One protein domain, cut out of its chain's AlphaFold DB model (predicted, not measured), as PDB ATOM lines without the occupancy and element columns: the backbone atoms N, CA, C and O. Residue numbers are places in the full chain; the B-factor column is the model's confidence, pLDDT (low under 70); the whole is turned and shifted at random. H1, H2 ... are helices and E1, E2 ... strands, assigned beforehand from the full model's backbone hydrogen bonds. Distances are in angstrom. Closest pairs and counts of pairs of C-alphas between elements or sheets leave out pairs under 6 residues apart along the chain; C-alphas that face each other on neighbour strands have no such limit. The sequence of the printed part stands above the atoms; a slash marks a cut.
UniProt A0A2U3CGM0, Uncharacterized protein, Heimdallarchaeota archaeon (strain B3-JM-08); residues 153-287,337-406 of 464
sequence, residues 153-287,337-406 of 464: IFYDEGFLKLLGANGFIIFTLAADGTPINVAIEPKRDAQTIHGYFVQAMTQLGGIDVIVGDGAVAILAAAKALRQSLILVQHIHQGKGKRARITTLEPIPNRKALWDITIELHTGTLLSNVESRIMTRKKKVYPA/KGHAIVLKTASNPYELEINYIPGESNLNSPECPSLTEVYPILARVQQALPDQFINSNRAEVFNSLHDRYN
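What this domain is: This is residues 153 to 287 and 337 to 406 of the 464 residues of an uncharacterized protein of Heimdallarchaeota archaeon (strain B3-JM-08) (UniProt A0A2U3CGM0). One long, twisted sheet of ten strands makes the core, in three layers with helices on both faces: H1 and H2 on one, H3 and H4 on the other. H1 and H4 cover opposite faces near the E3 E2 E1 end, while the sheet curls round H2 and H3 farther along. The printed part has 205 residues, with four named helices and ten named strands, in chain order E1 E2 E3 H1 E4 H2 E5 E6 E7 E8 E9 E10 H3 H4. The sheet, mixed, runs E3 E2 E1 E4 E5 E6 E7 E8 E9 E10; the class is mixed, helices and strands. The whole is compact, radius of gyration of the C-alphas 17.5 A, spanning 57 by 41 by 33 A.

How they stand to each other: Start at E4, residues 209 to 213, parallel to E1, residues 153 to 162 (N 155 to O 211, 2.8 A), and to E5, residues 229 to 235 (N 212 to O 232, 2.9 A), these atoms within hydrogen-bond range. From E1, E2, residues 165 to 173, and E3, residues 179 to 185, complete a meander, each strand the antiparallel neighbour of the one before; N 158 to O 169 is 2.9 A, N 170 to O 183 2.8 A. E5 opens a second meander with E6, residues 242 to 250, E7, residues 257 to 265, and E8, residues 274 to 284; N 231 to O 246, N 245 to O 262 and N 261 to O 280 are each 2.8 A. E9, residues 339 to 345, is antiparallel to E8, N 277 to O 341 at 2.9 A, and forms a hairpin with E10, residues 352 to 356, N 342 to O 355 at 2.8 A. H1, residues 190 to 204, is over E2 and E1 at a height over the sheet of 8.8 A; its closest C-alphas to E3 are those of Ile 180 and Ala 200, 6.2 A. H2, residues 216 to 224, touches H1 at a steep tilt of 53 degrees, the same way, closest at the C-alphas of Ala 190 and Ala 217, 4.3 A. E4, H2, E5 is a strand-helix-strand unit, a helix joining two parallel neighbour strands; E3, H1, E4 is a split one, with E2 and E1 between; both crossovers are right-handed. H3, residues 371 to 384, comes closest to E10 at the C-alphas of Ile 354 and Leu 371, 6.9 A. H4, residues 393 to 405, is over E2 and E1 at a height over the sheet of 9.0 A, slantwise at 43 degrees to E2 on the local plane; the closest C-alphas of E1 and H4 are those of Asp 156 and Ala 395, 6.0 A. Every O i to N i+4 pair is within hydrogen-bond range in H1, H2 and H4; in H3, 8 of 10.

Where its parts are: Find C-alpha 153 at (157.943, 131.178, 103.594), where E1 begins its 27.3 A. E8, the longest strand, runs 31.1 A from C-alpha 274 at (162.063, 140.981, 77.796). H1 spans 20.7 A and H3 20.2 A; H4 ends at C-alpha 405, (177.852, 124.752, 112.569).

The domain as a whole: The two C-alphas farthest apart, of Leu 163 and Pro 358, are 57.2 A apart. Residues 288 to 336 are not printed; C-alphas 287 and 337 stand 24.0 A apart across the cut, between E8 and E9. Of the links printed whole, that from E10 to H3, 14 residues, is long. Mean pLDDT of the printed part is 87.7; residues 237 to 240, 349, 387 and 392 are under 70.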
ATOM      1  N   ILE A 153     157.025 132.155 103.001       93.56
ATOM      2  CA  ILE A 153     157.943 131.178 103.594       93.56
ATOM      3  C   ILE A 153     158.970 130.682 102.579       93.56
ATOM      4  O   ILE A 153     158.664 130.498 101.400       93.56
ATOM      5  N   PHE A 154     160.176 130.404 103.063       92.88
ATOM      6  CA  PHE A 154     161.229 129.723 102.314       92.88
ATOM      7  C   PHE A 154     161.370 128.304 102.849       92.88
ATOM      8  O   PHE A 154     161.513 128.111 104.053       92.88
ATOM      9  N   TYR A 155     161.314 127.314 101.971       92.94
ATOM     10  CA  TYR A 155     161.430 125.902 102.305       92.94
ATOM     11  C   TYR A 155     162.598 125.285 101.553       92.94
ATOM     12  O   TYR A 155     162.712 125.460 100.340       92.94
ATOM     13  N   ASP A 156     163.405 124.500 102.259       91.19
ATOM     14  CA  ASP A 156     164.449 123.694 101.639       91.19
ATOM     15  C   ASP A 156     164.796 122.465 102.498       91.19
ATOM     16  O   ASP A 156     164.345 122.313 103.640       91.19
ATOM     17  N   GLU A 157     165.569 121.557 101.905       89.75
ATOM     18  CA  GLU A 157     165.953 120.268 102.460       89.75
ATOM     19  C   GLU A 157     167.479 120.107 102.485       89.75
ATOM     20  O   GLU A 157     168.155 120.228 101.466       89.75
ATOM     21  N   GLY A 158     168.029 119.736 103.640       88.56
ATOM     22  CA  GLY A 158     169.428 119.322 103.779       88.56
ATOM     23  C   GLY A 158     169.560 117.799 103.819       88.56
ATOM     24  O   GLY A 158     168.793 117.120 104.503       88.56
ATOM     25  N   PHE A 159     170.553 117.227 103.138       89.25
ATOM     26  CA  PHE A 159     170.790 115.777 103.136       89.25
ATOM     27  C   PHE A 159     171.885 115.398 104.132       89.25
ATOM     28  O   PHE A 159     173.013 115.876 104.045       89.25
ATOM     29  N   LEU A 160     171.578 114.486 105.057       89.69
ATOM     30  CA  LEU A 160     172.489 114.084 106.124       89.69
ATOM     31  C   LEU A 160     172.758 112.582 106.142       89.69
ATOM     32  O   LEU A 160     171.856 111.756 105.994       89.69
ATOM     33  N   LYS A 161     174.004 112.228 106.472       88.81
ATOM     34  CA  LYS A 161     174.374 110.878 106.914       88.81
ATOM     35  C   LYS A 161     174.379 110.821 108.440       88.81
ATOM     36  O   LYS A 161     175.175 111.507 109.091       88.81
ATOM     37  N   LEU A 162     173.505 109.994 109.004       89.81
ATOM     38  CA  LEU A 162     173.370 109.737 110.437       89.81
ATOM     39  C   LEU A 162     173.851 108.321 110.774       89.81
ATOM     40  O   LEU A 162     174.139 107.513 109.892       89.81
ATOM     41  N   LEU A 163     173.976 108.025 112.067       88.81
ATOM     42  CA  LEU A 163     174.392 106.705 112.528       88.81
ATOM     43  C   LEU A 163     173.351 105.657 112.118       88.81
ATOM     44  O   LEU A 163     172.252 105.625 112.671       88.81
ATOM     45  N   GLY A 164     173.716 104.822 111.143       83.44
ATOM     46  CA  GLY A 164     172.897 103.716 110.641       83.44
ATOM     47  C   GLY A 164     171.745 104.107 109.709       83.44
ATOM     48  O   GLY A 164     170.946 103.239 109.374       83.44
ATOM     49  N   ALA A 165     171.625 105.375 109.294       87.00
ATOM     50  CA  ALA A 165     170.550 105.824 108.403       87.00
ATOM     51  C   ALA A 165     170.886 107.140 107.681       87.00
ATOM     52  O   ALA A 165     171.737 107.913 108.118       87.00
ATOM     53  N   ASN A 166     170.151 107.430 106.608       87.81
ATOM     54  CA  ASN A 166     170.087 108.780 106.048       87.81
ATOM     55  C   ASN A 166     169.036 109.599 106.812       87.81
ATOM     56  O   ASN A 166     168.008 109.063 107.227       87.81
ATOM     57  N   GLY A 167     169.303 110.887 107.000       90.81
ATOM     58  CA  GLY A 167     168.359 111.854 107.556       90.81
ATOM     59  C   GLY A 167     168.198 113.045 106.620       90.81
ATOM     60  O   GLY A 167     169.088 113.340 105.823       90.81
ATOM     61  N   PHE A 168     167.070 113.732 106.732       91.94
ATOM     62  CA  PHE A 168     166.745 114.918 105.951       91.94
ATOM     63  C   PHE A 168     166.474 116.061 106.915       91.94
ATOM     64  O   PHE A 168     165.570 115.962 107.740       91.94
ATOM     65  N   ILE A 169     167.265 117.126 106.845       93.00
ATOM     66  CA  ILE A 169     166.917 118.369 107.524       93.00
ATOM     67  C   ILE A 169     165.783 118.980 106.733       93.00
ATOM     68  O   ILE A 169     165.935 119.220 105.542       93.00
ATOM     69  N   ILE A 170     164.671 119.225 107.398       93.50
ATOM     70  CA  ILE A 170     163.541 119.938 106.838       93.50
ATOM     71  C   ILE A 170     163.418 121.235 107.619       93.50
ATOM     72  O   ILE A 170     163.351 121.218 108.855       93.50
ATOM     73  N   PHE A 171     163.409 122.356 106.906       93.94
ATOM     74  CA  PHE A 171     163.238 123.652 107.533       93.94
ATOM     75  C   PHE A 171     162.371 124.594 106.703       93.94
ATOM     76  O   PHE A 171     162.374 124.580 105.474       93.94
ATOM     77  N   THR A 172     161.614 125.422 107.417       94.00
ATOM     78  CA  THR A 172     160.842 126.535 106.864       94.00
ATOM     79  C   THR A 172     161.307 127.817 107.530       94.00
ATOM     80  O   THR A 172     161.312 127.895 108.761       94.00
ATOM     81  N   LEU A 173     161.661 128.819 106.738       93.38
ATOM     82  CA  LEU A 173     162.064 130.146 107.189       93.38
ATOM     83  C   LEU A 173     160.968 131.161 106.857       93.38
ATOM     84  O   LEU A 173     160.261 131.004 105.861       93.38
ATOM     85  N   ALA A 174     160.849 132.202 107.669       90.38
ATOM     86  CA  ALA A 174     160.024 133.364 107.377       90.38
ATOM     87  C   ALA A 174     160.692 134.269 106.326       90.38
ATOM     88  O   ALA A 174     161.818 134.026 105.876       90.38
ATOM     89  N   ALA A 175     159.993 135.334 105.935       86.44
ATOM     90  CA  ALA A 175     160.478 136.303 104.959       86.44
ATOM     91  C   ALA A 175     161.773 137.014 105.390       86.44
ATOM     92  O   ALA A 175     162.572 137.380 104.545       86.44
ATOM     93  N   ASP A 176     162.035 137.174 106.681       84.75
ATOM     94  CA  ASP A 176     163.286 137.751 107.195       84.75
ATOM     95  C   ASP A 176     164.432 136.720 107.313       84.75
ATOM     96  O   ASP A 176     165.549 137.061 107.693       84.75
ATOM     97  N   GLY A 177     164.177 135.453 106.963       86.62
ATOM     98  CA  GLY A 177     165.125 134.350 107.111       86.62
ATOM     99  C   GLY A 177     165.122 133.700 108.498       86.62
ATOM    100  O   GLY A 177     165.896 132.766 108.722       86.62
ATOM    101  N   THR A 178     164.258 134.132 109.423       89.69
ATOM    102  CA  THR A 178     164.145 133.496 110.740       89.69
ATOM    103  C   THR A 178     163.516 132.100 110.632       89.69
ATOM    104  O   THR A 178     162.546 131.906 109.895       89.69
ATOM    105  N   PRO A 179     164.038 131.077 111.335       92.81
ATOM    106  CA  PRO A 179     163.493 129.728 111.235       92.81
ATOM    107  C   PRO A 179     162.154 129.573 111.963       92.81
ATOM    108  O   PRO A 179     162.084 129.632 113.191       92.81
ATOM    109  N   ILE A 180     161.107 129.260 111.202       92.50
ATOM    110  CA  ILE A 180     159.771 128.931 111.711       92.50
ATOM    111  C   ILE A 180     159.761 127.491 112.216       92.50
ATOM    112  O   ILE A 180     159.454 127.240 113.373       92.50
ATOM    113  N   ASN A 181     160.170 126.531 111.386       92.38
ATOM    114  CA  ASN A 181     160.240 125.122 111.765       92.38
ATOM    115  C   ASN A 181     161.568 124.541 111.311       92.38
ATOM    116  O   ASN A 181     162.034 124.854 110.220       92.38
ATOM    117  N   VAL A 182     162.165 123.695 112.147       94.12
ATOM    118  CA  VAL A 182     163.434 123.025 111.865       94.12
ATOM    119  C   VAL A 182     163.420 121.650 112.525       94.12
ATOM    120  O   VAL A 182     163.158 121.528 113.728       94.12
ATOM    121  N   ALA A 183     163.718 120.610 111.754       94.56
ATOM    122  CA  ALA A 183     163.814 119.243 112.249       94.56
ATOM    123  C   ALA A 183     164.659 118.367 111.322       94.56
ATOM    124  O   ALA A 183     164.888 118.707 110.168       94.56
ATOM    125  N   ILE A 184     165.097 117.218 111.834       94.19
ATOM    126  CA  ILE A 184     165.688 116.150 111.030       94.19
ATOM    127  C   ILE A 184     164.710 114.990 111.005       94.19
ATOM    128  O   ILE A 184     164.416 114.401 112.046       94.19
ATOM    129  N   GLU A 185     164.252 114.632 109.819       93.69
ATOM    130  CA  GLU A 185     163.308 113.549 109.604       93.69
ATOM    131  C   GLU A 185     163.988 112.368 108.899       93.69
ATOM    132  O   GLU A 185     164.931 112.546 108.123       93.69
ATOM    133  N   PRO A 186     163.541 111.126 109.143       90.88
ATOM    134  CA  PRO A 186     164.052 109.957 108.433       90.88
ATOM    135  C   PRO A 186     163.489 109.857 107.007       90.88
ATOM    136  O   PRO A 186     163.946 109.035 106.214       90.88
ATOM    137  N   LYS A 187     162.458 110.648 106.686       89.94
ATOM    138  CA  LYS A 187     161.744 110.647 105.408       89.94
ATOM    139  C   LYS A 187     161.454 112.079 104.971       89.94
ATOM    140  O   LYS A 187     161.300 112.962 105.803       89.94
ATOM    141  N   ARG A 188     161.321 112.264 103.660       88.38
ATOM    142  CA  ARG A 188     160.965 113.535 103.011       88.38
ATOM    143  C   ARG A 188     159.743 113.396 102.099       88.38
ATOM    144  O   ARG A 188     159.711 113.879 100.970       88.38
ATOM    145  N   ASP A 189     158.772 112.598 102.536       91.38
ATOM    146  CA  ASP A 189     157.540 112.422 101.776       91.38
ATOM    147  C   ASP A 189     156.639 113.656 101.894       91.38
ATOM    148  O   ASP A 189     156.758 114.479 102.801       91.38
ATOM    149  N   ALA A 190     155.717 113.795 100.947       91.50
ATOM    150  CA  ALA A 190     154.879 114.981 100.869       91.50
ATOM    151  C   ALA A 190     153.979 115.162 102.109       91.50
ATOM    152  O   ALA A 190     153.673 116.291 102.484       91.50
ATOM    153  N   GLN A 191     153.610 114.067 102.788       91.94
ATOM    154  CA  GLN A 191     152.851 114.116 104.040       91.94
ATOM    155  C   GLN A 191     153.654 114.776 105.166       91.94
ATOM    156  O   GLN A 191     153.108 115.606 105.895       91.94
ATOM    157  N   THR A 192     154.939 114.434 105.291       91.75
ATOM    158  CA  THR A 192     155.849 115.052 106.263       91.75
ATOM    159  C   THR A 192     155.979 116.551 105.990       91.75
ATOM    160  O   THR A 192     155.736 117.358 106.885       91.75
ATOM    161  N   ILE A 193     156.244 116.935 104.735       93.69
ATOM    162  CA  ILE A 193     156.370 118.343 104.314       93.69
ATOM    163  C   ILE A 193     155.087 119.132 104.603       93.69
ATOM    164  O   ILE A 193     155.135 120.236 105.143       93.69
ATOM    165  N   HIS A 194     153.922 118.549 104.317       93.62
ATOM    166  CA  HIS A 194     152.636 119.170 104.626       93.62
ATOM    167  C   HIS A 194     152.452 119.438 106.122       93.62
ATOM    168  O   HIS A 194     151.905 120.477 106.480       93.62
ATOM    169  N   GLY A 195     152.943 118.559 107.002       92.81
ATOM    170  CA  GLY A 195     152.957 118.811 108.445       92.81
ATOM    171  C   GLY A 195     153.682 120.114 108.808       92.81
ATOM    172  O   GLY A 195     153.141 120.923 109.561       92.81
ATOM    173  N   TYR A 196     154.850 120.360 108.207       93.69
ATOM    174  CA  TYR A 196     155.609 121.599 108.414       93.69
ATOM    175  C   TYR A 196     154.918 122.826 107.825       93.69
ATOM    176  O   TYR A 196     154.933 123.886 108.448       93.69
ATOM    177  N   PHE A 197     154.274 122.698 106.664       94.62
ATOM    178  CA  PHE A 197     153.500 123.802 106.095       94.62
ATOM    179  C   PHE A 197     152.296 124.166 106.959       94.62
ATOM    180  O   PHE A 197     152.070 125.345 107.202       94.62
ATOM    181  N   VAL A 198     151.568 123.185 107.498       94.06
ATOM    182  CA  VAL A 198     150.458 123.441 108.430       94.06
ATOM    183  C   VAL A 198     150.956 124.117 109.710       94.06
ATOM    184  O   VAL A 198     150.329 125.063 110.191       94.06
ATOM    185  N   GLN A 199     152.093 123.678 110.254       91.56
ATOM    186  CA  GLN A 199     152.688 124.317 111.427       91.56
ATOM    187  C   GLN A 199     153.091 125.770 111.130       91.56
ATOM    188  O   GLN A 199     152.730 126.662 111.894       91.56
ATOM    189  N   ALA A 200     153.770 126.024 110.006       92.00
ATOM    190  CA  ALA A 200     154.152 127.378 109.598       92.00
ATOM    191  C   ALA A 200     152.931 128.279 109.366       92.00
ATOM    192  O   ALA A 200     152.883 129.401 109.855       92.00
ATOM    193  N   MET A 201     151.904 127.749 108.704       91.44
ATOM    194  CA  MET A 201     150.631 128.430 108.478       91.44
ATOM    195  C   MET A 201     149.944 128.815 109.788       91.44
ATOM    196  O   MET A 201     149.364 129.890 109.883       91.44
ATOM    197  N   THR A 202     150.027 127.959 110.807       89.81
ATOM    198  CA  THR A 202     149.436 128.232 112.122       89.81
ATOM    199  C   THR A 202     150.185 129.354 112.844       89.81
ATOM    200  O   THR A 202     149.552 130.192 113.476       89.81
ATOM    201  N   GLN A 203     151.518 129.400 112.727       86.25
ATOM    202  CA  GLN A 203     152.348 130.441 113.349       86.25
ATOM    203  C   GLN A 203     152.206 131.804 112.654       86.25
ATOM    204  O   GLN A 203     152.149 132.824 113.331       86.25
ATOM    205  N   LEU A 204     152.094 131.826 111.322       86.81
ATOM    206  CA  LEU A 204     151.959 133.060 110.533       86.81
ATOM    207  C   LEU A 204     150.503 133.528 110.340       86.81
ATOM    208  O   LEU A 204     150.262 134.573 109.736       86.81
ATOM    209  N   GLY A 205     149.515 132.743 110.779       87.62
ATOM    210  CA  GLY A 205     148.094 133.004 110.514       87.62
ATOM    211  C   GLY A 205     147.673 132.794 109.050       87.62
ATOM    212  O   GLY A 205     146.600 133.242 108.648       87.62
ATOM    213  N   GLY A 206     148.513 132.146 108.239       90.38
ATOM    214  CA  GLY A 206     148.307 131.846 106.820       90.38
ATOM    215  C   GLY A 206     149.619 131.864 106.032       90.38
ATOM    216  O   GLY A 206     150.655 132.268 106.554       90.38
ATOM    217  N   ILE A 207     149.587 131.404 104.780       93.19
ATOM    218  CA  ILE A 207     150.736 131.440 103.865       93.19
ATOM    219  C   ILE A 207     150.240 131.920 102.507       93.19
ATOM    220  O   ILE A 207     149.354 131.296 101.927       93.19
ATOM    221  N   ASP A 208     150.839 132.991 101.996       93.94
ATOM    222  CA  ASP A 208     150.501 133.539 100.680       93.94
ATOM    223  C   ASP A 208     151.469 133.024  99.608       93.94
ATOM    224  O   ASP A 208     151.059 132.712  98.486       93.94
ATOM    225  N   VAL A 209     152.755 132.894  99.963       93.94
ATOM    226  CA  VAL A 209     153.822 132.482  99.044       93.94
ATOM    227  C   VAL A 209     154.737 131.446  99.697       93.94
ATOM    228  O   VAL A 209     155.213 131.632 100.816       93.94
ATOM    229  N   ILE A 210     155.015 130.358  98.982       94.12
ATOM    230  CA  ILE A 210     156.023 129.354  99.336       94.12
ATOM    231  C   ILE A 210     157.124 129.414  98.284       94.12
ATOM    232  O   ILE A 210     156.843 129.243  97.101       94.12
ATOM    233  N   VAL A 211     158.370 129.604  98.701       92.19
ATOM    234  CA  VAL A 211     159.546 129.566  97.823       92.19
ATOM    235  C   VAL A 211     160.401 128.364  98.201       92.19
ATOM    236  O   VAL A 211     160.716 128.183  99.374       92.19
ATOM    237  N   GLY A 212     160.793 127.539  97.236       90.75
ATOM    238  CA  GLY A 212     161.671 126.401  97.500       90.75
ATOM    239  C   GLY A 212     162.161 125.705  96.240       90.75
ATOM    240  O   GLY A 212     162.046 126.219  95.129       90.75
ATOM    241  N   ASP A 213     162.700 124.506  96.411       86.31
ATOM    242  CA  ASP A 213     163.262 123.724  95.315       86.31
ATOM    243  C   ASP A 213     162.209 122.966  94.483       86.31
ATOM    244  O   ASP A 213     161.050 122.764  94.862       86.31
ATOM    245  N   GLY A 214     162.626 122.508  93.302       80.50
ATOM    246  CA  GLY A 214     161.834 121.768  92.317       80.50
ATOM    247  C   GLY A 214     161.459 120.337  92.711       80.50
ATOM    248  O   GLY A 214     161.442 119.450  91.854       80.50
ATOM    249  N   ALA A 215     161.167 120.070  93.985       84.31
ATOM    250  CA  ALA A 215     160.758 118.749  94.444       84.31
ATOM    251  C   ALA A 215     159.250 118.512  94.235       84.31
ATOM    252  O   ALA A 215     158.397 119.329  94.586       84.31
ATOM    253  N   VAL A 216     158.901 117.331  93.712       88.12
ATOM    254  CA  VAL A 216     157.497 116.914  93.501       88.12
ATOM    255  C   VAL A 216     156.728 116.844  94.825       88.12
ATOM    256  O   VAL A 216     155.536 117.147  94.867       88.12
ATOM    257  N   ALA A 217     157.412 116.469  95.908       90.88
ATOM    258  CA  ALA A 217     156.820 116.358  97.235       90.88
ATOM    259  C   ALA A 217     156.337 117.716  97.776       90.88
ATOM    260  O   ALA A 217     155.259 117.773  98.364       90.88
ATOM    261  N   ILE A 218     157.059 118.807  97.489       91.94
ATOM    262  CA  ILE A 218     156.683 120.174  97.883       91.94
ATOM    263  C   ILE A 218     155.374 120.587  97.207       91.94
ATOM    264  O   ILE A 218     154.437 121.010  97.881       91.94
ATOM    265  N   LEU A 219     155.262 120.401  95.886       92.44
ATOM    266  CA  LEU A 219     154.037 120.730  95.147       92.44
ATOM    267  C   LEU A 219     152.841 119.897  95.622       92.44
ATOM    268  O   LEU A 219     151.729 120.411  95.737       92.44
ATOM    269  N   ALA A 220     153.053 118.608  95.899       92.75
ATOM    270  CA  ALA A 220     152.012 117.752  96.457       92.75
ATOM    271  C   ALA A 220     151.572 118.232  97.853       92.75
ATOM    272  O   ALA A 220     150.374 118.232  98.140       92.75
ATOM    273  N   ALA A 221     152.514 118.686  98.684       93.44
ATOM    274  CA  ALA A 221     152.237 119.241 100.003       93.44
ATOM    275  C   ALA A 221     151.485 120.567  99.963       93.44
ATOM    276  O   ALA A 221     150.470 120.705 100.643       93.44
ATOM    277  N   ALA A 222     151.904 121.492  99.103       93.75
ATOM    278  CA  ALA A 222     151.209 122.752  98.880       93.75
ATOM    279  C   ALA A 222     149.758 122.524  98.413       93.75
ATOM    280  O   ALA A 222     148.823 123.119  98.941       93.75
ATOM    281  N   LYS A 223     149.539 121.575  97.492       93.44
ATOM    282  CA  LYS A 223     148.195 121.173  97.038       93.44
ATOM    283  C   LYS A 223     147.320 120.623  98.159       93.44
ATOM    284  O   LYS A 223     146.113 120.863  98.167       93.44
ATOM    285  N   ALA A 224     147.900 119.881  99.097       92.12
ATOM    286  CA  ALA A 224     147.157 119.307 100.212       92.12
ATOM    287  C   ALA A 224     146.632 120.365 101.205       92.12
ATOM    288  O   ALA A 224     145.625 120.092 101.858       92.12
ATOM    289  N   LEU A 225     147.213 121.576 101.244       91.31
ATOM    290  CA  LEU A 225     146.736 122.687 102.085       91.31
ATOM    291  C   LEU A 225     145.351 123.207 101.673       91.31
ATOM    292  O   LEU A 225     144.614 123.706 102.518       91.31
ATOM    293  N   ARG A 226     144.971 123.065 100.391       89.69
ATOM    294  CA  ARG A 226     143.663 123.492  99.839       89.69
ATOM    295  C   ARG A 226     143.323 124.967 100.078       89.69
ATOM    296  O   ARG A 226     142.156 125.316 100.238       89.69
ATOM    297  N   GLN A 227     144.334 125.822 100.081       89.50
ATOM    298  CA  GLN A 227     144.195 127.269 100.225       89.50
ATOM    299  C   GLN A 227     144.670 127.981  98.962       89.50
ATOM    300  O   GLN A 227     145.364 127.383  98.138       89.50
ATOM    301  N   SER A 228     144.270 129.248  98.821       92.38
ATOM    302  CA  SER A 228     144.821 130.109  97.779       92.38
ATOM    303  C   SER A 228     146.255 130.473  98.149       92.38
ATOM    304  O   SER A 228     146.464 131.102  99.183       92.38
ATOM    305  N   LEU A 229     147.228 130.032  97.352       95.12
ATOM    306  CA  LEU A 229     148.645 130.331  97.573       95.12
ATOM    307  C   LEU A 229     149.440 130.258  96.270       95.12
ATOM    308  O   LEU A 229     149.024 129.612  95.302       95.12
ATOM    309  N   ILE A 230     150.622 130.870  96.277       95.62
ATOM    310  CA  ILE A 230     151.596 130.800  95.189       95.62
ATOM    311  C   ILE A 230     152.784 129.951  95.640       95.62
ATOM    312  O   ILE A 230     153.417 130.231  96.652       95.62
ATOM    313  N   LEU A 231     153.113 128.915  94.875       95.12
ATOM    314  CA  LEU A 231     154.319 128.116  95.059       95.12
ATOM    315  C   LEU A 231     155.336 128.457  93.970       95.12
ATOM    316  O   LEU A 231     155.096 128.216  92.790       95.12
ATOM    317  N   VAL A 232     156.498 128.950  94.373       93.50
ATOM    318  CA  VAL A 232     157.640 129.239  93.510       93.50
ATOM    319  C   VAL A 232     158.683 128.139  93.698       93.50
ATOM    320  O   VAL A 232     159.190 127.942  94.799       93.50
ATOM    321  N   GLN A 233     158.984 127.398  92.630       91.75
ATOM    322  CA  GLN A 233     159.941 126.289  92.652       91.75
ATOM    323  C   GLN A 233     161.138 126.541  91.737       91.75
ATOM    324  O   GLN A 233     160.954 126.744  90.534       91.75
ATOM    325  N   HIS A 234     162.361 126.435  92.259       87.12
ATOM    326  CA  HIS A 234     163.579 126.494  91.445       87.12
ATOM    327  C   HIS A 234     163.888 125.149  90.797       87.12
ATOM    328  O   HIS A 234     163.901 124.100  91.440       87.12
ATOM    329  N   ILE A 235     164.163 125.169  89.497       83.50
ATOM    330  CA  ILE A 235     164.535 123.979  88.740       83.50
ATOM    331  C   ILE A 235     166.056 123.985  88.580       83.50
ATOM    332  O   ILE A 235     166.593 124.607  87.669       83.50
ATOM    333  N   HIS A 236     166.745 123.249  89.456       70.44
ATOM    334  CA  HIS A 236     168.212 123.109  89.434       70.44
ATOM    335  C   HIS A 236     168.740 122.176  88.333       70.44
ATOM    336  O   HIS A 236     169.944 122.054  88.132       70.44
ATOM    337  N   GLN A 237     167.855 121.474  87.618       64.31
ATOM    338  CA  GLN A 237     168.243 120.544  86.558       64.31
ATOM    339  C   GLN A 237     168.267 121.233  85.185       64.31
ATOM    340  O   GLN A 237     167.253 121.764  84.736       64.31
ATOM    341  N   GLY A 238     169.401 121.143  84.479       62.12
ATOM    342  CA  GLY A 238     169.568 121.625  83.100       62.12
ATOM    343  C   GLY A 238     170.514 122.825  82.967       62.12
ATOM    344  O   GLY A 238     171.107 123.277  83.938       62.12
ATOM    345  N   LYS A 239     170.683 123.331  81.736       55.59
ATOM    346  CA  LYS A 239     171.593 124.454  81.419       55.59
ATOM    347  C   LYS A 239     170.994 125.850  81.672       55.59
ATOM    348  O   LYS A 239     171.679 126.839  81.450       55.59
ATOM    349  N   GLY A 240     169.737 125.954  82.111       62.47
ATOM    350  CA  GLY A 240     169.065 127.236  82.347       62.47
ATOM    351  C   GLY A 240     168.532 127.327  83.769       62.47
ATOM    352  O   GLY A 240     167.788 126.444  84.185       62.47
ATOM    353  N   LYS A 241     168.881 128.397  84.491       79.88
ATOM    354  CA  LYS A 241     168.304 128.717  85.803       79.88
ATOM    355  C   LYS A 241     166.831 129.077  85.597       79.88
ATOM    356  O   LYS A 241     166.508 130.184  85.174       79.88
ATOM    357  N   ARG A 242     165.929 128.119  85.806       86.88
ATOM    358  CA  ARG A 242     164.485 128.295  85.591       86.88
ATOM    359  C   ARG A 242     163.719 128.205  86.898       86.88
ATOM    360  O   ARG A 242     164.120 127.487  87.812       86.88
ATOM    361  N   ALA A 243     162.586 128.889  86.939       90.50
ATOM    362  CA  ALA A 243     161.625 128.796  88.021       90.50
ATOM    363  C   ALA A 243     160.251 128.407  87.479       90.50
ATOM    364  O   ALA A 243     159.877 128.738  86.350       90.50
ATOM    365  N   ARG A 244     159.495 127.693  88.310       92.81
ATOM    366  CA  ARG A 244     158.096 127.367  88.074       92.81
ATOM    367  C   ARG A 244     157.251 128.003  89.163       92.81
ATOM    368  O   ARG A 244     157.365 127.628  90.325       92.81
ATOM    369  N   ILE A 245     156.400 128.936  88.772       94.62
ATOM    370  CA  ILE A 245     155.426 129.582  89.644       94.62
ATOM    371  C   ILE A 245     154.108 128.843  89.457       94.62
ATOM    372  O   ILE A 245     153.637 128.687  88.337       94.62
ATOM    373  N   THR A 246     153.534 128.333  90.535       94.94
ATOM    374  CA  THR A 246     152.269 127.605  90.512       94.94
ATOM    375  C   THR A 246     151.302 128.263  91.471       94.94
ATOM    376  O   THR A 246     151.513 128.217  92.681       94.94
ATOM    377  N   THR A 247     150.229 128.828  90.943       95.81
ATOM    378  CA  THR A 247     149.129 129.332  91.761       95.81
ATOM    379  C   THR A 247     148.120 128.218  91.964       95.81
ATOM    380  O   THR A 247     147.722 127.533  91.016       95.81
ATOM    381  N   LEU A 248     147.741 128.018  93.221       94.50
ATOM    382  CA  LEU A 248     146.728 127.064  93.638       94.50
ATOM    383  C   LEU A 248     145.513 127.851  94.101       94.50
ATOM    384  O   LEU A 248     145.637 128.647  95.023       94.50
ATOM    385  N   GLU A 249     144.351 127.623  93.496       93.69
ATOM    386  CA  GLU A 249     143.107 128.297  93.888       93.69
ATOM    387  C   GLU A 249     142.000 127.277  94.163       93.69
ATOM    388  O   GLU A 249     141.697 126.445  93.298       93.69
ATOM    389  N   PRO A 250     141.389 127.283  95.360       91.56
ATOM    390  CA  PRO A 250     140.295 126.377  95.674       91.56
ATOM    391  C   PRO A 250     139.063 126.719  94.843       91.56
ATOM    392  O   PRO A 250     138.632 127.866  94.780       91.56
ATOM    393  N   ILE A 251     138.462 125.699  94.231       90.88
ATOM    394  CA  ILE A 251     137.206 125.876  93.505       90.88
ATOM    395  C   ILE A 251     136.063 125.857  94.530       90.88
ATOM    396  O   ILE A 251     135.909 124.840  95.219       90.88
ATOM    397  N   PRO A 252     135.239 126.920  94.624       87.31
ATOM    398  CA  PRO A 252     134.142 126.984  95.585       87.31
ATOM    399  C   PRO A 252     133.256 125.738  95.520       87.31
ATOM    400  O   PRO A 252     132.925 125.245  94.437       87.31
ATOM    401  N   ASN A 253     132.897 125.203  96.689       85.00
ATOM    402  CA  ASN A 253     132.039 124.020  96.843       85.00
ATOM    403  C   ASN A 253     132.553 122.739  96.154       85.00
ATOM    404  O   ASN A 253     131.804 121.776  95.983       85.00
ATOM    405  N   ARG A 254     133.831 122.679  95.757       85.81
ATOM    406  CA  ARG A 254     134.437 121.499  95.125       85.81
ATOM    407  C   ARG A 254     135.716 121.090  95.845       85.81
ATOM    408  O   ARG A 254     136.452 121.895  96.393       85.81
ATOM    409  N   LYS A 255     136.032 119.794  95.788       85.44
ATOM    410  CA  LYS A 255     137.286 119.229  96.332       85.44
ATOM    411  C   LYS A 255     138.496 119.442  95.407       85.44
ATOM    412  O   LYS A 255     139.509 118.776  95.586       85.44
ATOM    413  N   ALA A 256     138.359 120.283  94.387       90.31
ATOM    414  CA  ALA A 256     139.346 120.484  93.336       90.31
ATOM    415  C   ALA A 256     139.993 121.866  93.453       90.31
ATOM    416  O   ALA A 256     139.395 122.788  94.003       90.31
ATOM    417  N   LEU A 257     141.192 121.984  92.894       92.94
ATOM    418  CA  LEU A 257     141.961 123.217  92.797       92.94
ATOM    419  C   LEU A 257     142.163 123.573  91.321       92.94
ATOM    420  O   LEU A 257     142.346 122.672  90.490       92.94
ATOM    421  N   TRP A 258     142.180 124.863  91.016       93.12
ATOM    422  CA  TRP A 258     142.836 125.369  89.818       93.12
ATOM    423  C   TRP A 258     144.343 125.420  90.058       93.12
ATOM    424  O   TRP A 258     144.801 125.854  91.112       93.12
ATOM    425  N   ASP A 259     145.097 124.901  89.095       93.19
ATOM    426  CA  ASP A 259     146.557 124.879  89.060       93.19
ATOM    427  C   ASP A 259     146.974 125.663  87.812       93.19
ATOM    428  O   ASP A 259     146.842 125.166  86.686       93.19
ATOM    429  N   ILE A 260     147.396 126.912  88.027       94.56
ATOM    430  CA  ILE A 260     147.954 127.783  86.991       94.56
ATOM    431  C   ILE A 260     149.466 127.769  87.169       94.56
ATOM    432  O   ILE A 260     149.996 128.291  88.145       94.56
ATOM    433  N   THR A 261     150.159 127.135  86.233       94.44
ATOM    434  CA  THR A 261     151.612 127.010  86.233       94.44
ATOM    435  C   THR A 261     152.218 127.965  85.208       94.44
ATOM    436  O   THR A 261     151.834 127.929  84.040       94.44
ATOM    437  N   ILE A 262     153.214 128.745  85.619       93.94
ATOM    438  CA  ILE A 262     154.055 129.597  84.780       93.94
ATOM    439  C   ILE A 262     155.497 129.092  84.897       93.94
ATOM    440  O   ILE A 262     156.012 128.927  86.000       93.94
ATOM    441  N   GLU A 263     156.161 128.825  83.778       92.69
ATOM    442  CA  GLU A 263     157.591 128.510  83.723       92.69
ATOM    443  C   GLU A 263     158.348 129.654  83.047       92.69
ATOM    444  O   GLU A 263     157.985 130.081  81.950       92.69
ATOM    445  N   LEU A 264     159.403 130.133  83.707       91.94
ATOM    446  CA  LEU A 264     160.199 131.280  83.276       91.94
ATOM    447  C   LEU A 264     161.674 131.139  83.679       91.94
ATOM    448  O   LEU A 264     162.052 130.232  84.428       91.94
ATOM    449  N   HIS A 265     162.525 132.028  83.168       89.88
ATOM    450  CA  HIS A 265     163.916 132.139  83.603       89.88
ATOM    451  C   HIS A 265     163.990 132.897  84.938       89.88
ATOM    452  O   HIS A 265     163.231 133.832  85.153       89.88
ATOM    453  N   THR A 266     164.896 132.547  85.854       86.88
ATOM    454  CA  THR A 266     164.900 133.139  87.213       86.88
ATOM    455  C   THR A 266     165.142 134.651  87.246       86.88
ATOM    456  O   THR A 266     164.774 135.297  88.221       86.88
ATOM    457  N   GLY A 267     165.750 135.210  86.195       85.56
ATOM    458  CA  GLY A 267     165.959 136.655  86.014       85.56
ATOM    459  C   GLY A 267     164.867 137.373  85.214       85.56
ATOM    460  O   GLY A 267     165.017 138.552  84.931       85.56
ATOM    461  N   THR A 268     163.793 136.683  84.819       86.69
ATOM    462  CA  THR A 268     162.712 137.246  83.987       86.69
ATOM    463  C   THR A 268     161.988 138.428  84.644       86.69
ATOM    464  O   THR A 268     161.486 139.284  83.930       86.69
ATOM    465  N   LEU A 269     161.922 138.483  85.979       85.88
ATOM    466  CA  LEU A 269     161.211 139.538  86.718       85.88
ATOM    467  C   LEU A 269     162.099 140.729  87.124       85.88
ATOM    468  O   LEU A 269     161.638 141.602  87.854       85.88
ATOM    469  N   LEU A 270     163.359 140.765  86.682       85.81
ATOM    470  CA  LEU A 270     164.232 141.926  86.887       85.81
ATOM    471  C   LEU A 270     163.801 143.082  85.979       85.81
ATOM    472  O   LEU A 270     163.172 142.846  84.952       85.81
ATOM    473  N   SER A 271     164.151 144.318  86.331       84.81
ATOM    474  CA  SER A 271     163.825 145.520  85.551       84.81
ATOM    475  C   SER A 271     164.377 145.470  84.121       84.81
ATOM    476  O   SER A 271     165.520 145.050  83.926       84.81
ATOM    477  N   ASN A 272     163.621 145.996  83.152       86.88
ATOM    478  CA  ASN A 272     164.027 146.134  81.745       86.88
ATOM    479  C   ASN A 272     164.418 144.807  81.062       86.88
ATOM    480  O   ASN A 272     165.368 144.748  80.278       86.88
ATOM    481  N   VAL A 273     163.694 143.730  81.361       88.25
ATOM    482  CA  VAL A 273     163.895 142.395  80.790       88.25
ATOM    483  C   VAL A 273     162.707 142.023  79.917       88.25
ATOM    484  O   VAL A 273     161.562 141.965  80.361       88.25
ATOM    485  N   GLU A 274     162.998 141.682  78.666       90.44
ATOM    486  CA  GLU A 274     162.063 140.981  77.796       90.44
ATOM    487  C   GLU A 274     162.365 139.486  77.836       90.44
ATOM    488  O   GLU A 274     163.506 139.048  77.656       90.44
ATOM    489  N   SER A 275     161.346 138.670  78.088       90.75
ATOM    490  CA  SER A 275     161.522 137.227  78.096       90.75
ATOM    491  C   SER A 275     160.271 136.471  77.689       90.75
ATOM    492  O   SER A 275     159.138 136.927  77.825       90.75
ATOM    493  N   ARG A 276     160.503 135.256  77.204       90.38
ATOM    494  CA  ARG A 276     159.453 134.310  76.857       90.38
ATOM    495  C   ARG A 276     159.139 133.421  78.054       90.38
ATOM    496  O   ARG A 276     160.032 132.753  78.580       90.38
ATOM    497  N   ILE A 277     157.864 133.356  78.423       92.75
ATOM    498  CA  ILE A 277     157.355 132.497  79.494       92.75
ATOM    499  C   ILE A 277     156.337 131.497  78.940       92.75
ATOM    500  O   ILE A 277     155.691 131.738  77.918       92.75
ATOM    501  N   MET A 278     156.201 130.356  79.610       92.25
ATOM    502  CA  MET A 278     155.226 129.322  79.255       92.25
ATOM    503  C   MET A 278     154.177 129.206  80.351       92.25
ATOM    504  O   MET A 278     154.533 129.136  81.524       92.25
ATOM    505  N   THR A 279     152.901 129.118  79.986       93.06
ATOM    506  CA  THR A 279     151.795 129.013  80.943       93.06
ATOM    507  C   THR A 279     150.906 127.811  80.669       93.06
ATOM    508  O   THR A 279     150.766 127.338  79.540       93.06
ATOM    509  N   ARG A 280     150.301 127.269  81.724       93.44
ATOM    510  CA  ARG A 280     149.339 126.171  81.637       93.44
ATOM    511  C   ARG A 280     148.326 126.285  82.762       93.44
ATOM    512  O   ARG A 280     148.723 126.425  83.914       93.44
ATOM    513  N   LYS A 281     147.048 126.102  82.442       93.44
ATOM    514  CA  LYS A 281     145.972 125.965  83.424       93.44
ATOM    515  C   LYS A 281     145.429 124.542  83.409       93.44
ATOM    516  O   LYS A 281     145.326 123.916  82.355       93.44
ATOM    517  N   LYS A 282     145.148 123.978  84.582       92.81
ATOM    518  CA  LYS A 282     144.471 122.679  84.706       92.81
ATOM    519  C   LYS A 282     143.742 122.553  86.036       92.81
ATOM    520  O   LYS A 282     144.130 123.144  87.039       92.81
ATOM    521  N   LYS A 283     142.739 121.683  86.064       91.94
ATOM    522  CA  LYS A 283     142.058 121.265  87.291       91.94
ATOM    523  C   LYS A 283     142.796 120.097  87.950       91.94
ATOM    524  O   LYS A 283     143.187 119.149  87.270       91.94
ATOM    525  N   VAL A 284     142.970 120.139  89.272       90.75
ATOM    526  CA  VAL A 284     143.683 119.102  90.040       90.75
ATOM    527  C   VAL A 284     142.889 118.689  91.276       90.75
ATOM    528  O   VAL A 284     142.234 119.510  91.913       90.75
ATOM    529  N   TYR A 285     142.971 117.409  91.638       88.06
ATOM    530  CA  TYR A 285     142.370 116.858  92.851       88.06
ATOM    531  C   TYR A 285     143.476 116.519  93.862       88.06
ATOM    532  O   TYR A 285     144.210 115.551  93.651       88.06
ATOM    533  N   PRO A 286     143.659 117.323  94.924       84.56
ATOM    534  CA  PRO A 286     144.695 117.087  95.920       84.56
ATOM    535  C   PRO A 286     144.418 115.830  96.749       84.56
ATOM    536  O   PRO A 286     143.268 115.504  97.066       84.56
ATOM    537  N   ALA A 287     145.495 115.160  97.163       79.56
ATOM    538  CA  ALA A 287     145.421 114.050  98.103       79.56
ATOM    539  C   ALA A 287     144.783 114.498  99.433       79.56
ATOM    540  O   ALA A 287     144.868 115.660  99.834       79.56
ATOM    541  N   LYS A 337     155.023 122.290  78.649       85.06
ATOM    542  CA  LYS A 337     154.241 122.399  77.417       85.06
ATOM    543  C   LYS A 337     152.956 123.162  77.731       85.06
ATOM    544  O   LYS A 337     152.201 122.724  78.603       85.06
ATOM    545  N   GLY A 338     152.707 124.256  77.021       88.25
ATOM    546  CA  GLY A 338     151.589 125.157  77.293       88.25
ATOM    547  C   GLY A 338     151.489 126.288  76.273       88.25
ATOM    548  O   GLY A 338     151.869 126.104  75.117       88.25
ATOM    549  N   HIS A 339     150.991 127.437  76.713       90.12
ATOM    550  CA  HIS A 339     150.831 128.649  75.912       90.12
ATOM    551  C   HIS A 339     152.022 129.582  76.129       90.12
ATOM    552  O   HIS A 339     152.498 129.719  77.255       90.12
ATOM    553  N   ALA A 340     152.530 130.186  75.057       91.25
ATOM    554  CA  ALA A 340     153.682 131.077  75.122       91.25
ATOM    555  C   ALA A 340     153.231 132.535  75.288       91.25
ATOM    556  O   ALA A 340     152.356 133.003  74.559       91.25
ATOM    557  N   ILE A 341     153.843 133.243  76.236       92.12
ATOM    558  CA  ILE A 341     153.609 134.665  76.511       92.12
ATOM    559  C   ILE A 341     154.954 135.396  76.422       92.12
ATOM    560  O   ILE A 341     155.964 134.900  76.929       92.12
ATOM    561  N   VAL A 342     154.970 136.570  75.795       93.94
ATOM    562  CA  VAL A 342     156.051 137.554  75.946       93.94
ATOM    563  C   VAL A 342     155.761 138.367  77.196       93.94
ATOM    564  O   VAL A 342     154.676 138.935  77.311       93.94
ATOM    565  N   LEU A 343     156.721 138.409  78.112       92.69
ATOM    566  CA  LEU A 343     156.729 139.293  79.269       92.69
ATOM    567  C   LEU A 343     157.800 140.363  79.058       92.69
ATOM    568  O   LEU A 343     158.957 140.016  78.819       92.69
ATOM    569  N   LYS A 344     157.427 141.633  79.204       91.88
ATOM    570  CA  LYS A 344     158.357 142.760  79.312       91.88
ATOM    571  C   LYS A 344     158.191 143.411  80.677       91.88
ATOM    572  O   LYS A 344     157.070 143.707  81.084       91.88
ATOM    573  N   THR A 345     159.292 143.608  81.385       89.62
ATOM    574  CA  THR A 345     159.338 144.385  82.627       89.62
ATOM    575  C   THR A 345     159.852 145.787  82.319       89.62
ATOM    576  O   THR A 345     160.807 145.945  81.555       89.62
ATOM    577  N   ALA A 346     159.234 146.810  82.903       86.75
ATOM    578  CA  ALA A 346     159.722 148.180  82.770       86.75
ATOM    579  C   ALA A 346     160.829 148.492  83.797       86.75
ATOM    580  O   ALA A 346     161.378 147.599  84.454       86.75
ATOM    581  N   SER A 347     161.183 149.776  83.909       81.81
ATOM    582  CA  SER A 347     162.191 150.254  84.862       81.81
ATOM    583  C   SER A 347     161.672 150.286  86.300       81.81
ATOM    584  O   SER A 347     162.456 150.071  87.221       81.81
ATOM    585  N   ASN A 348     160.369 150.507  86.497       79.69
ATOM    586  CA  ASN A 348     159.753 150.423  87.815       79.69
ATOM    587  C   ASN A 348     159.325 148.978  88.119       79.69
ATOM    588  O   ASN A 348     158.809 148.285  87.233       79.69
ATOM    589  N   PRO A 349     159.473 148.510  89.371       68.94
ATOM    590  CA  PRO A 349     158.886 147.244  89.779       68.94
ATOM    591  C   PRO A 349     157.357 147.296  89.608       68.94
ATOM    592  O   PRO A 349     156.749 148.354  89.747       68.94
ATOM    593  N   TYR A 350     156.735 146.149  89.316       74.19
ATOM    594  CA  TYR A 350     155.288 145.966  89.089       74.19
ATOM    595  C   TYR A 350     154.717 146.458  87.752       74.19
ATOM    596  O   TYR A 350     153.552 146.180  87.470       74.19
ATOM    597  N   GLU A 351     155.508 147.110  86.904       84.88
ATOM    598  CA  GLU A 351     155.116 147.435  85.529       84.88
ATOM    599  C   GLU A 351     155.439 146.249  84.605       84.88
ATOM    600  O   GLU A 351     156.582 146.054  84.177       84.88
ATOM    601  N   LEU A 352     154.425 145.417  84.343       89.19
ATOM    602  CA  LEU A 352     154.538 144.202  83.532       89.19
ATOM    603  C   LEU A 352     153.669 144.306  82.272       89.19
ATOM    604  O   LEU A 352     152.450 144.425  82.356       89.19
ATOM    605  N   GLU A 353     154.261 144.160  81.093       90.81
ATOM    606  CA  GLU A 353     153.507 143.985  79.851       90.81
ATOM    607  C   GLU A 353     153.518 142.510  79.454       90.81
ATOM    608  O   GLU A 353     154.580 141.902  79.302       90.81
ATOM    609  N   ILE A 354     152.334 141.922  79.274       93.12
ATOM    610  CA  ILE A 354     152.182 140.521  78.871       93.12
ATOM    611  C   ILE A 354     151.344 140.398  77.607       93.12
ATOM    612  O   ILE A 354     150.256 140.956  77.521       93.12
ATOM    613  N   ASN A 355     151.831 139.621  76.641       93.06
ATOM    614  CA  ASN A 355     151.125 139.353  75.389       93.06
ATOM    615  C   ASN A 355     151.291 137.893  74.965       93.06
ATOM    616  O   ASN A 355     152.393 137.348  75.016       93.06
ATOM    617  N   TYR A 356     150.210 137.252  74.522       91.50
ATOM    618  CA  TYR A 356     150.291 135.907  73.947       91.50
ATOM    619  C   TYR A 356     151.043 135.924  72.616       91.50
ATOM    620  O   TYR A 356     150.819 136.812  71.799       91.50
ATOM    621  N   ILE A 357     151.888 134.915  72.377       88.00
ATOM    622  CA  ILE A 357     152.539 134.712  71.078       88.00
ATOM    623  C   ILE A 357     151.619 133.850  70.202       88.00
ATOM    624  O   ILE A 357     151.405 132.670  70.520       88.00
ATOM    625  N   PRO A 358     151.066 134.393  69.102       78.00
ATOM    626  CA  PRO A 358     150.237 133.619  68.184       78.00
ATOM    627  C   PRO A 358     151.031 132.459  67.566       78.00
ATOM    628  O   PRO A 358     152.208 132.600  67.250       78.00
ATOM    629  N   GLY A 359     150.398 131.296  67.388       77.06
ATOM    630  CA  GLY A 359     150.999 130.139  66.702       77.06
ATOM    631  C   GLY A 359     151.985 129.293  67.520       77.06
ATOM    632  O   GLY A 359     152.253 128.155  67.149       77.06
ATOM    633  N   GLU A 360     152.469 129.773  68.669       79.06
ATOM    634  CA  GLU A 360     153.417 129.032  69.522       79.06
ATOM    635  C   GLU A 360     152.765 128.291  70.704       79.06
ATOM    636  O   GLU A 360     153.443 127.736  71.574       79.06
ATOM    637  N   SER A 361     151.434 128.278  70.755       76.88
ATOM    638  CA  SER A 361     150.682 127.564  71.783       76.88
ATOM    639  C   SER A 361     150.587 126.074  71.476       76.88
ATOM    640  O   SER A 361     150.243 125.667  70.370       76.88
ATOM    641  N   ASN A 362     150.818 125.235  72.487       77.38
ATOM    642  CA  ASN A 362     150.541 123.811  72.364       77.38
ATOM    643  C   ASN A 362     149.023 123.574  72.274       77.38
ATOM    644  O   ASN A 362     148.323 123.701  73.278       77.38
ATOM    645  N   LEU A 363     148.546 123.157  71.099       70.81
ATOM    646  CA  LEU A 363     147.133 122.853  70.825       70.81
ATOM    647  C   LEU A 363     146.556 121.751  71.731       70.81
ATOM    648  O   LEU A 363     145.354 121.707  71.956       70.81
ATOM    649  N   ASN A 364     147.410 120.895  72.302       75.12
ATOM    650  CA  ASN A 364     147.005 119.828  73.223       75.12
ATOM    651  C   ASN A 364     146.975 120.272  74.702       75.12
ATOM    652  O   ASN A 364     146.856 119.437  75.604       75.12
ATOM    653  N   SER A 365     147.185 121.560  74.989       74.06
ATOM    654  CA  SER A 365     147.042 122.114  76.338       74.06
ATOM    655  C   SER A 365     145.552 122.228  76.687       74.06
ATOM    656  O   SER A 365     144.783 122.699  75.857       74.06
ATOM    657  N   PRO A 366     145.119 121.794  77.886       72.19
ATOM    658  CA  PRO A 366     143.695 121.667  78.195       72.19
ATOM    659  C   PRO A 366     142.967 123.014  78.252       72.19
ATOM    660  O   PRO A 366     141.863 123.123  77.737       72.19
ATOM    661  N   GLU A 367     143.567 124.026  78.887       84.62
ATOM    662  CA  GLU A 367     142.951 125.338  79.080       84.62
ATOM    663  C   GLU A 367     144.028 126.432  79.037       84.62
ATOM    664  O   GLU A 367     145.103 126.289  79.639       84.62
ATOM    665  N   CYS A 368     143.738 127.514  78.311       86.31
ATOM    666  CA  CYS A 368     144.591 128.694  78.228       86.31
ATOM    667  C   CYS A 368     144.224 129.652  79.372       86.31
ATOM    668  O   CYS A 368     143.066 130.072  79.429       86.31
ATOM    669  N   PRO A 369     145.145 129.985  80.296       89.88
ATOM    670  CA  PRO A 369     144.855 130.980  81.325       89.88
ATOM    671  C   PRO A 369     144.616 132.355  80.688       89.88
ATOM    672  O   PRO A 369     145.197 132.672  79.653       89.88
ATOM    673  N   SER A 370     143.787 133.213  81.271       92.06
ATOM    674  CA  SER A 370     143.677 134.587  80.765       92.06
ATOM    675  C   SER A 370     144.914 135.408  81.153       92.06
ATOM    676  O   SER A 370     145.581 135.130  82.151       92.06
ATOM    677  N   LEU A 371     145.226 136.469  80.403       91.56
ATOM    678  CA  LEU A 371     146.286 137.405  80.811       91.56
ATOM    679  C   LEU A 371     145.953 138.069  82.161       91.56
ATOM    680  O   LEU A 371     146.841 138.280  82.982       91.56
ATOM    681  N   THR A 372     144.665 138.296  82.438       91.38
ATOM    682  CA  THR A 372     144.175 138.797  83.730       91.38
ATOM    683  C   THR A 372     144.363 137.808  84.885       91.38
ATOM    684  O   THR A 372     144.444 138.243  86.027       91.38
ATOM    685  N   GLU A 373     144.472 136.503  84.615       91.75
ATOM    686  CA  GLU A 373     144.861 135.491  85.607       91.75
ATOM    687  C   GLU A 373     146.386 135.451  85.794       91.75
ATOM    688  O   GLU A 373     146.868 135.265  86.907       91.75
ATOM    689  N   VAL A 374     147.167 135.640  84.723       92.50
ATOM    690  CA  VAL A 374     148.640 135.552  84.756       92.50
ATOM    691  C   VAL A 374     149.283 136.777  85.416       92.50
ATOM    692  O   VAL A 374     150.201 136.620  86.222       92.50
ATOM    693  N   TYR A 375     148.809 137.988  85.109       92.62
ATOM    694  CA  TYR A 375     149.402 139.237  85.600       92.62
ATOM    695  C   TYR A 375     149.482 139.314  87.138       92.62
ATOM    696  O   TYR A 375     150.581 139.530  87.658       92.62
ATOM    697  N   PRO A 376     148.394 139.072  87.904       91.25
ATOM    698  CA  PRO A 376     148.433 139.186  89.363       91.25
ATOM    699  C   PRO A 376     149.382 138.179  90.015       91.25
ATOM    700  O   PRO A 376     149.941 138.455  91.075       91.25
ATOM    701  N   ILE A 377     149.583 137.015  89.384       93.12
ATOM    702  CA  ILE A 377     150.517 135.991  89.861       93.12
ATOM    703  C   ILE A 377     151.947 136.527  89.789       93.12
ATOM    704  O   ILE A 377     152.675 136.468  90.779       93.12
ATOM    705  N   LEU A 378     152.342 137.072  88.634       92.31
ATOM    706  CA  LEU A 378     153.681 137.630  88.431       92.31
ATOM    707  C   LEU A 378     153.928 138.839  89.341       92.31
ATOM    708  O   LEU A 378     154.965 138.897  89.999       92.31
ATOM    709  N   ALA A 379     152.945 139.738  89.460       89.31
ATOM    710  CA  ALA A 379     153.030 140.910  90.331       89.31
ATOM    711  C   ALA A 379     153.220 140.526  91.812       89.31
ATOM    712  O   ALA A 379     154.083 141.080  92.489       89.31
ATOM    713  N   ARG A 380     152.478 139.526  92.317       89.62
ATOM    714  CA  ARG A 380     152.651 139.028  93.695       89.62
ATOM    715  C   ARG A 380     154.011 138.378  93.926       89.62
ATOM    716  O   ARG A 380     154.573 138.525  95.007       89.62
ATOM    717  N   VAL A 381     154.551 137.663  92.938       89.62
ATOM    718  CA  VAL A 381     155.903 137.092  93.051       89.62
ATOM    719  C   VAL A 381     156.956 138.196  93.094       89.62
ATOM    720  O   VAL A 381     157.848 138.121  93.934       89.62
ATOM    721  N   GLN A 382     156.823 139.242  92.276       86.88
ATOM    722  CA  GLN A 382     157.706 140.411  92.333       86.88
ATOM    723  C   GLN A 382     157.590 141.151  93.676       86.88
ATOM    724  O   GLN A 382     158.593 141.604  94.210       86.88
ATOM    725  N   GLN A 383     156.395 141.190  94.280       85.50
ATOM    726  CA  GLN A 383     156.192 141.767  95.617       85.50
ATOM    727  C   GLN A 383     156.860 140.941  96.721       85.50
ATOM    728  O   GLN A 383     157.375 141.485  97.697       85.50
ATOM    729  N   ALA A 384     156.837 139.613  96.591       84.56
ATOM    730  CA  ALA A 384     157.480 138.713  97.540       84.56
ATOM    731  C   ALA A 384     159.015 138.710  97.403       84.56
ATOM    732  O   ALA A 384     159.715 138.477  98.392       84.56
ATOM    733  N   LEU A 385     159.525 138.957  96.193       83.69
ATOM    734  CA  LEU A 385     160.943 138.911  95.825       83.69
ATOM    735  C   LEU A 385     161.330 140.162  95.004       83.69
ATOM    736  O   LEU A 385     161.608 140.037  93.808       83.69
ATOM    737  N   PRO A 386     161.335 141.364  95.614       74.88
ATOM    738  CA  PRO A 386     161.631 142.600  94.895       74.88
ATOM    739  C   PRO A 386     163.090 142.614  94.436       74.88
ATOM    740  O   PRO A 386     163.991 142.341  95.230       74.88
ATOM    741  N   ASP A 387     163.308 142.898  93.150       66.81
ATOM    742  CA  ASP A 387     164.623 143.080  92.507       66.81
ATOM    743  C   ASP A 387     165.632 141.943  92.731       66.81
ATOM    744  O   ASP A 387     166.848 142.108  92.603       66.81
ATOM    745  N   GLN A 388     165.131 140.752  93.049       70.56
ATOM    746  CA  GLN A 388     165.940 139.564  93.258       70.56
ATOM    747  C   GLN A 388     165.692 138.565  92.139       70.56
ATOM    748  O   GLN A 388     164.578 138.387  91.641       70.56
ATOM    749  N   PHE A 389     166.753 137.849  91.771       76.19
ATOM    750  CA  PHE A 389     166.570 136.596  91.059       76.19
ATOM    751  C   PHE A 389     165.641 135.709  91.881       76.19
ATOM    752  O   PHE A 389     165.767 135.639  93.102       76.19
ATOM    753  N   ILE A 390     164.754 134.988  91.202       70.94
ATOM    754  CA  ILE A 390     163.951 133.942  91.830       70.94
ATOM    755  C   ILE A 390     164.919 132.815  92.222       70.94
ATOM    756  O   ILE A 390     165.227 131.930  91.423       70.94
ATOM    757  N   ASN A 391     165.519 132.945  93.404       70.31
ATOM    758  CA  ASN A 391     166.486 132.027  93.984       70.31
ATOM    759  C   ASN A 391     166.192 131.822  95.477       70.31
ATOM    760  O   ASN A 391     165.483 132.591  96.127       70.31
ATOM    761  N   SER A 392     166.675 130.710  96.023       61.88
ATOM    762  CA  SER A 392     166.411 130.286  97.399       61.88
ATOM    763  C   SER A 392     167.519 130.772  98.332       61.88
ATOM    764  O   SER A 392     167.803 130.120  99.332       61.88
ATOM    765  N   ASN A 393     168.122 131.937  98.048       71.44
ATOM    766  CA  ASN A 393     169.312 132.445  98.742       71.44
ATOM    767  C   ASN A 393     169.195 132.367 100.272       71.44
ATOM    768  O   ASN A 393     170.151 132.007 100.948       71.44
ATOM    769  N   ARG A 394     168.018 132.651 100.843       81.62
ATOM    770  CA  ARG A 394     167.795 132.566 102.298       81.62
ATOM    771  C   ARG A 394     167.940 131.144 102.839       81.62
ATOM    772  O   ARG A 394     168.554 130.940 103.886       81.62
ATOM    773  N   ALA A 395     167.394 130.169 102.125       82.88
ATOM    774  CA  ALA A 395     167.497 128.773 102.504       82.88
ATOM    775  C   ALA A 395     168.916 128.226 102.289       82.88
ATOM    776  O   ALA A 395     169.432 127.522 103.154       82.88
ATOM    777  N   GLU A 396     169.591 128.643 101.215       82.88
ATOM    778  CA  GLU A 396     171.003 128.327 100.977       82.88
ATOM    779  C   GLU A 396     171.910 128.905 102.072       82.88
ATOM    780  O   GLU A 396     172.799 128.214 102.570       82.88
ATOM    781  N   VAL A 397     171.661 130.144 102.512       86.69
ATOM    782  CA  VAL A 397     172.379 130.767 103.634       86.69
ATOM    783  C   VAL A 397     172.147 129.980 104.922       86.69
ATOM    784  O   VAL A 397     173.110 129.691 105.633       86.69
ATOM    785  N   PHE A 398     170.904 129.582 105.217       89.88
ATOM    786  CA  PHE A 398     170.618 128.740 106.378       89.88
ATOM    787  C   PHE A 398     171.354 127.399 106.302       89.88
ATOM    788  O   PHE A 398     171.986 127.011 107.281       89.88
ATOM    789  N   ASN A 399     171.323 126.722 105.151       86.06
ATOM    790  CA  ASN A 399     172.041 125.466 104.927       86.06
ATOM    791  C   ASN A 399     173.554 125.638 105.093       86.06
ATOM    792  O   ASN A 399     174.187 124.865 105.805       86.06
ATOM    793  N   SER A 400     174.131 126.694 104.519       86.25
ATOM    794  CA  SER A 400     175.556 127.008 104.646       86.25
ATOM    795  C   SER A 400     175.959 127.255 106.101       86.25
ATOM    796  O   SER A 400     176.950 126.697 106.581       86.25
ATOM    797  N   LEU A 401     175.163 128.036 106.840       87.94
ATOM    798  CA  LEU A 401     175.356 128.237 108.274       87.94
ATOM    799  C   LEU A 401     175.234 126.904 109.017       87.94
ATOM    800  O   LEU A 401     176.122 126.544 109.785       87.94
ATOM    801  N   HIS A 402     174.173 126.145 108.765       90.00
ATOM    802  CA  HIS A 402     173.965 124.847 109.382       90.00
ATOM    803  C   HIS A 402     175.158 123.914 109.144       90.00
ATOM    804  O   HIS A 402     175.672 123.372 110.114       90.00
ATOM    805  N   ASP A 403     175.648 123.752 107.918       86.06
ATOM    806  CA  ASP A 403     176.758 122.845 107.600       86.06
ATOM    807  C   ASP A 403     178.071 123.322 108.231       86.06
ATOM    808  O   ASP A 403     178.866 122.533 108.762       86.06
ATOM    809  N   ARG A 404     178.258 124.647 108.289       83.69
ATOM    810  CA  ARG A 404     179.361 125.263 109.021       83.69
ATOM    811  C   ARG A 404     179.260 125.048 110.526       83.69
ATOM    812  O   ARG A 404     180.313 125.048 111.150       83.69
ATOM    813  N   TYR A 405     178.072 124.842 111.111       81.62
ATOM    814  CA  TYR A 405     177.852 124.752 112.569       81.62
ATOM    815  C   TYR A 405     177.423 123.382 113.114       81.62
ATOM    816  O   TYR A 405     177.768 123.036 114.246       81.62
ATOM    817  N   ASN A 406     176.944 122.466 112.280       80.25
ATOM    818  CA  ASN A 406     176.589 121.105 112.651       80.25
ATOM    819  C   ASN A 406     177.195 120.071 111.705       80.25
ATOM    820  O   ASN A 406     176.941 120.038 110.509       80.25
TER     821      ASN A 406